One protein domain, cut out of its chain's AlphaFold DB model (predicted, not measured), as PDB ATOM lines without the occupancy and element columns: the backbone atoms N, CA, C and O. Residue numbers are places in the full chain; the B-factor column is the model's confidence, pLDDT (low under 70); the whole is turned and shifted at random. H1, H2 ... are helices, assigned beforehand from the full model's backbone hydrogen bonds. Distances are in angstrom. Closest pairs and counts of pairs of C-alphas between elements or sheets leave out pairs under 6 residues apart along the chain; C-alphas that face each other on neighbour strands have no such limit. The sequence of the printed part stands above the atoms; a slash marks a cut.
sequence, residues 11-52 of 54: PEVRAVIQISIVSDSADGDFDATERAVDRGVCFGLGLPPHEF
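What this domain is: This is residues 11 to 52 of the 54 residues of an uncharacterized protein of Streptomyces sp. S1A1-8 (UniProt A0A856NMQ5). Two helices of equal length, H1 and H2, lie side by side and run opposite ways as a helical hairpin, joined by a loop at one end. After H2 the chain turns and folds back, and the very short helix H3 packs on one side of the hairpin, mainly on H2, so that the centres of the three helices make a triangle. The printed part has 42 residues with three named helices, in the order H1, H2, H3, and no named strand; the class is all helix. The whole is compact, with a radius of gyration of the C-alphas of 9.8 A, and the C-alphas span 26 by 17 by 14 A.

Where its parts are: H1 and H2 are the longest helices, with 14 residues each. H1 takes residues 11 to 24 and measures 20.2 A from C-alpha 11 at (-37.863, 56.263, -10.197) to C-alpha 24 at (-52.334, 42.454, -12.797). H2 takes residues 32 to 45 and measures 20.0 A from its first to its last C-alpha; C-alpha 32 stands at (-46.929, 31.839, -11.431). H3 takes residues 49 to 52, four residues and 5.5 A, and ends with C-alpha 52 at (-41.789, 44.056, -5.720).

How they stand to each other: H1 and H2 touch, and their closest C-alphas, those of Ile 21 and Asp 38, are 7.6 A apart. Their lines stand at a shallow tilt of 11 degrees, they run opposite ways, and their centres are 11.9 A apart; the two form a helical hairpin. H3 touches H2, which meets it with residues 38 to 43 alone; the closest C-alphas are those of Cys 42 and Pro 49, 5.8 A apart. H1 and H3 are close but not clearly touching, with 2 pairs of C-alphas within 8 A; the closest, those of Gln 18 and Phe 52, are 7.2 A apart. In H1 and H2 every O i to N i+4 pair is within hydrogen-bond range. H3 is too short for such a pair, and its one O i to N i+3 pair is within range.

The domain as a whole: The two C-alphas farthest apart are those of Asp 27 and Gly 46, at 27.0 A, while the first and last printed C-alphas, those of Pro 11 and Phe 52, are 13.6 A apart. The printed part has no cut. The link from H1 to H2 has 7 residues and is short; the link from H2 to H3 has 3 residues and is tight. The mean pLDDT of the printed part is 72.6, and 13 residues are under 70: residue 11, residue 20, residues 22 to 30, residue 49 and residue 51.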
ATOM      1  N   PRO A  11     -36.536  56.218 -10.824       66.69
ATOM      2  CA  PRO A  11     -37.863  56.263 -10.197       66.69
ATOM      3  C   PRO A  11     -39.033  56.019 -11.162       66.69
ATOM      4  O   PRO A  11     -40.018  55.407 -10.767       66.69
ATOM      5  N   GLU A  12     -38.944  56.450 -12.425       70.12
ATOM      6  CA  GLU A  12     -40.027  56.232 -13.403       70.12
ATOM      7  C   GLU A  12     -40.148  54.749 -13.770       70.12
ATOM      8  O   GLU A  12     -41.253  54.228 -13.860       70.12
ATOM      9  N   VAL A  13     -39.021  54.047 -13.924       72.56
ATOM     10  CA  VAL A  13     -39.022  52.607 -14.237       72.56
ATOM     11  C   VAL A  13     -39.632  51.797 -13.091       72.56
ATOM     12  O   VAL A  13     -40.415  50.883 -13.335       72.56
ATOM     13  N   ARG A  14     -39.332  52.170 -11.841       70.81
ATOM     14  CA  ARG A  14     -39.942  51.559 -10.653       70.81
ATOM     15  C   ARG A  14     -41.451  51.780 -10.594       70.81
ATOM     16  O   ARG A  14     -42.183  50.835 -10.325       70.81
ATOM     17  N   ALA A  15     -41.906  53.000 -10.885       76.56
ATOM     18  CA  ALA A  15     -43.330  53.320 -10.909       76.56
ATOM     19  C   ALA A  15     -44.080  52.509 -11.976       76.56
ATOM     20  O   ALA A  15     -45.170  52.019 -11.710       76.56
ATOM     21  N   VAL A  16     -43.485  52.315 -13.158       76.31
ATOM     22  CA  VAL A  16     -44.084  51.503 -14.230       76.31
ATOM     23  C   VAL A  16     -44.231  50.037 -13.811       76.31
ATOM     24  O   VAL A  16     -45.303  49.481 -14.010       76.31
ATOM     25  N   ILE A  17     -43.210  49.435 -13.184       77.38
ATOM     26  CA  ILE A  17     -43.316  48.052 -12.687       77.38
ATOM     27  C   ILE A  17     -44.372  47.938 -11.580       77.38
ATOM     28  O   ILE A  17     -45.205  47.042 -11.640       77.38
ATOM     29  N   GLN A  18     -44.402  48.860 -10.608       71.56
ATOM     30  CA  GLN A  18     -45.445  48.848  -9.570       71.56
ATOM     31  C   GLN A  18     -46.856  48.934 -10.160       71.56
ATOM     32  O   GLN A  18     -47.759  48.275  -9.659       71.56
ATOM     33  N   ILE A  19     -47.050  49.747 -11.204       75.81
ATOM     34  CA  ILE A  19     -48.351  49.894 -11.865       75.81
ATOM     35  C   ILE A  19     -48.733  48.616 -12.619       75.81
ATOM     36  O   ILE A  19     -49.899  48.244 -12.564       75.81
ATOM     37  N   SER A  20     -47.786  47.942 -13.280       67.25
ATOM     38  CA  SER A  20     -48.035  46.629 -13.893       67.25
ATOM     39  C   SER A  20     -48.485  45.616 -12.841       67.25
ATOM     40  O   SER A  20     -49.627  45.178 -12.897       67.25
ATOM     41  N   ILE A  21     -47.696  45.407 -11.781       71.94
ATOM     42  CA  ILE A  21     -48.034  44.469 -10.694       71.94
ATOM     43  C   ILE A  21     -49.403  44.774 -10.075       71.94
ATOM     44  O   ILE A  21     -50.200  43.870  -9.840       71.94
ATOM     45  N   VAL A  22     -49.692  46.048  -9.777       69.31
ATOM     46  CA  VAL A  22     -50.961  46.426  -9.132       69.31
ATOM     47  C   VAL A  22     -52.156  46.275 -10.076       69.31
ATOM     48  O   VAL A  22     -53.268  46.045  -9.607       69.31
ATOM     49  N   SER A  23     -51.933  46.424 -11.385       68.44
ATOM     50  CA  SER A  23     -52.952  46.230 -12.414       68.44
ATOM     51  C   SER A  23     -53.244  44.747 -12.617       68.44
ATOM     52  O   SER A  23     -54.411  44.376 -12.679       68.44
ATOM     53  N   ASP A  24     -52.211  43.910 -12.657       62.72
ATOM     54  CA  ASP A  24     -52.334  42.454 -12.797       62.72
ATOM     55  C   ASP A  24     -52.934  41.829 -11.518       62.72
ATOM     56  O   ASP A  24     -53.799  40.958 -11.561       62.72
ATOM     57  N   SER A  25     -52.616  42.384 -10.342       61.62
ATOM     58  CA  SER A  25     -53.230  41.974  -9.073       61.62
ATOM     59  C   SER A  25     -54.705  42.393  -8.912       61.62
ATOM     60  O   SER A  25     -55.342  41.954  -7.950       61.62
ATOM     61  N   ALA A  26     -55.262  43.236  -9.793       64.25
ATOM     62  CA  ALA A  26     -56.634  43.743  -9.674       64.25
ATOM     63  C   ALA A  26     -57.704  42.742 -10.147       64.25
ATOM     64  O   ALA A  26     -58.813  42.763  -9.609       64.25
ATOM     65  N   ASP A  27     -57.374  41.848 -11.087       59.16
ATOM     66  CA  ASP A  27     -58.254  40.742 -11.512       59.16
ATOM     67  C   ASP A  27     -58.138  39.502 -10.597       59.16
ATOM     68  O   ASP A  27     -58.891  38.539 -10.730       59.16
ATOM     69  N   GLY A  28     -57.263  39.559  -9.583       59.00
ATOM     70  CA  GLY A  28     -57.251  38.633  -8.448       59.00
ATOM     71  C   GLY A  28     -56.547  37.295  -8.676       59.00
ATOM     72  O   GLY A  28     -56.534  36.478  -7.755       59.00
ATOM     73  N   ASP A  29     -55.931  37.079  -9.838       61.75
ATOM     74  CA  ASP A  29     -55.248  35.827 -10.175       61.75
ATOM     75  C   ASP A  29     -53.786  36.088 -10.558       61.75
ATOM     76  O   ASP A  29     -53.380  35.832 -11.681       61.75
ATOM     77  N   PHE A  30     -53.004  36.636  -9.613       69.25
ATOM     78  CA  PHE A  30     -51.567  36.868  -9.800       69.25
ATOM     79  C   PHE A  30     -50.803  35.537  -9.816       69.25
ATOM     80  O   PHE A  30     -50.295  35.064  -8.783       69.25
ATOM     81  N   ASP A  31     -50.789  34.899 -10.983       74.12
ATOM     82  CA  ASP A  31     -50.369  33.515 -11.158       74.12
ATOM     83  C   ASP A  31     -48.833  33.366 -11.242       74.12
ATOM     84  O   ASP A  31     -48.042  34.316 -11.221       74.12
ATOM     85  N   ALA A  32     -48.360  32.119 -11.298       74.62
ATOM     86  CA  ALA A  32     -46.929  31.839 -11.431       74.62
ATOM     87  C   ALA A  32     -46.342  32.311 -12.778       74.62
ATOM     88  O   ALA A  32     -45.126  32.497 -12.884       74.62
ATOM     89  N   THR A  33     -47.188  32.500 -13.792       77.44
ATOM     90  CA  THR A  33     -46.826  32.971 -15.129       77.44
ATOM     91  C   THR A  33     -46.546  34.470 -15.104       77.44
ATOM     92  O   THR A  33     -45.490  34.892 -15.574       77.44
ATOM     93  N   GLU A  34     -47.421  35.266 -14.494       77.12
ATOM     94  CA  GLU A  34     -47.273  36.715 -14.334       77.12
ATOM     95  C   GLU A  34     -46.054  37.050 -13.482       77.12
ATOM     96  O   GLU A  34     -45.209  37.843 -13.897       77.12
ATOM     97  N   ARG A  35     -45.846  36.325 -12.376       77.81
ATOM     98  CA  ARG A  35     -44.609  36.429 -11.579       77.81
ATOM     99  C   ARG A  35     -43.352  36.167 -12.410       77.81
ATOM    100  O   ARG A  35     -42.324  36.812 -12.203       77.81
ATOM    101  N   ALA A  36     -43.393  35.214 -13.344       79.69
ATOM    102  CA  ALA A  36     -42.259  34.918 -14.217       79.69
ATOM    103  C   ALA A  36     -42.027  36.019 -15.264       79.69
ATOM    104  O   ALA A  36     -40.872  36.366 -15.539       79.69
ATOM    105  N   VAL A  37     -43.103  36.593 -15.811       79.50
ATOM    106  CA  VAL A  37     -43.055  37.733 -16.739       79.50
ATOM    107  C   VAL A  37     -42.470  38.959 -16.045       79.50
ATOM    108  O   VAL A  37     -41.500  39.532 -16.544       79.50
ATOM    109  N   ASP A  38     -42.965  39.301 -14.859       76.56
ATOM    110  CA  ASP A  38     -42.507  40.461 -14.096       76.56
ATOM    111  C   ASP A  38     -41.069  40.320 -13.596       76.56
ATOM    112  O   ASP A  38     -40.287  41.274 -13.648       76.56
ATOM    113  N   ARG A  39     -40.649  39.108 -13.211       80.31
ATOM    114  CA  ARG A  39     -39.223  38.816 -12.987       80.31
ATOM    115  C   ARG A  39     -38.408  39.057 -14.256       80.31
ATOM    116  O   ARG A  39     -37.342  39.665 -14.180       80.31
ATOM    117  N   GLY A  40     -38.891  38.625 -15.419       79.44
ATOM    118  CA  GLY A  40     -38.243  38.867 -16.713       79.44
ATOM    119  C   GLY A  40     -38.096  40.358 -17.037       79.44
ATOM    120  O   GLY A  40     -37.033  40.799 -17.485       79.44
ATOM    121  N   VAL A  41     -39.126  41.146 -16.739       78.31
ATOM    122  CA  VAL A  41     -39.126  42.608 -16.875       78.31
ATOM    123  C   VAL A  41     -38.124  43.244 -15.904       78.31
ATOM    124  O   VAL A  41     -37.310  44.071 -16.325       78.31
ATOM    125  N   CYS A  42     -38.088  42.797 -14.644       78.75
ATOM    126  CA  CYS A  42     -37.092  43.215 -13.653       78.75
ATOM    127  C   CYS A  42     -35.658  42.937 -14.133       78.75
ATOM    128  O   CYS A  42     -34.817  43.837 -14.114       78.75
ATOM    129  N   PHE A  43     -35.386  41.736 -14.657       79.06
ATOM    130  CA  PHE A  43     -34.081  41.380 -15.227       79.06
ATOM    131  C   PHE A  43     -33.708  42.244 -16.441       79.06
ATOM    132  O   PHE A  43     -32.569  42.703 -16.538       79.06
ATOM    133  N   GLY A  44     -34.652  42.518 -17.347       79.12
ATOM    134  CA  GLY A  44     -34.423  43.369 -18.523       79.12
ATOM    135  C   GLY A  44     -34.157  44.841 -18.181       79.12
ATOM    136  O   GLY A  44     -33.448  45.543 -18.913       79.12
ATOM    137  N   LEU A  45     -34.696  45.302 -17.052       72.69
ATOM    138  CA  LEU A  45     -34.561  46.669 -16.551       72.69
ATOM    139  C   LEU A  45     -33.449  46.830 -15.500       72.69
ATOM    140  O   LEU A  45     -33.105  47.962 -15.164       72.69
ATOM    141  N   GLY A  46     -32.845  45.730 -15.036       74.94
ATOM    142  CA  GLY A  46     -31.820  45.737 -13.986       74.94
ATOM    143  C   GLY A  46     -32.376  46.093 -12.607       74.94
ATOM    144  O   GLY A  46     -31.650  46.636 -11.775       74.94
ATOM    145  N   LEU A  47     -33.666  45.838 -12.388       76.62
ATOM    146  CA  LEU A  47     -34.343  46.088 -11.128       76.62
ATOM    147  C   LEU A  47     -34.353  44.822 -10.262       76.62
ATOM    148  O   LEU A  47     -34.499  43.717 -10.786       76.62
ATOM    149  N   PRO A  48     -34.192  44.962  -8.940       76.06
ATOM    150  CA  PRO A  48     -34.277  43.836  -8.027       76.06
ATOM    151  C   PRO A  48     -35.736  43.365  -7.858       76.06
ATOM    152  O   PRO A  48     -36.546  44.122  -7.329       76.06
ATOM    153  N   PRO A  49     -36.082  42.114  -8.219       69.75
ATOM    154  CA  PRO A  49     -37.451  41.599  -8.074       69.75
ATOM    155  C   PRO A  49     -37.926  41.539  -6.613       69.75
ATOM    156  O   PRO A  49     -39.112  41.685  -6.344       69.75
ATOM    157  N   HIS A  50     -37.000  41.444  -5.651       74.19
ATOM    158  CA  HIS A  50     -37.328  41.467  -4.222       74.19
ATOM    159  C   HIS A  50     -37.948  42.791  -3.739       74.19
ATOM    160  O   HIS A  50     -38.543  42.816  -2.669       74.19
ATOM    161  N   GLU A  51     -37.810  43.899  -4.483       68.56
ATOM    162  CA  GLU A  51     -38.474  45.174  -4.145       68.56
ATOM    163  C   GLU A  51     -39.981  45.158  -4.436       68.56
ATOM    164  O   GLU A  51     -40.700  46.062  -4.015       68.56
ATOM    165  N   PHE A  52     -40.449  44.141  -5.155       72.00
ATOM    166  CA  PHE A  52     -41.789  44.056  -5.720       72.00
ATOM    167  C   PHE A  52     -42.569  42.826  -5.227       72.00
ATOM    168  O   PHE A  52     -43.631  42.527  -5.759       72.00
TER     169      PHE A  52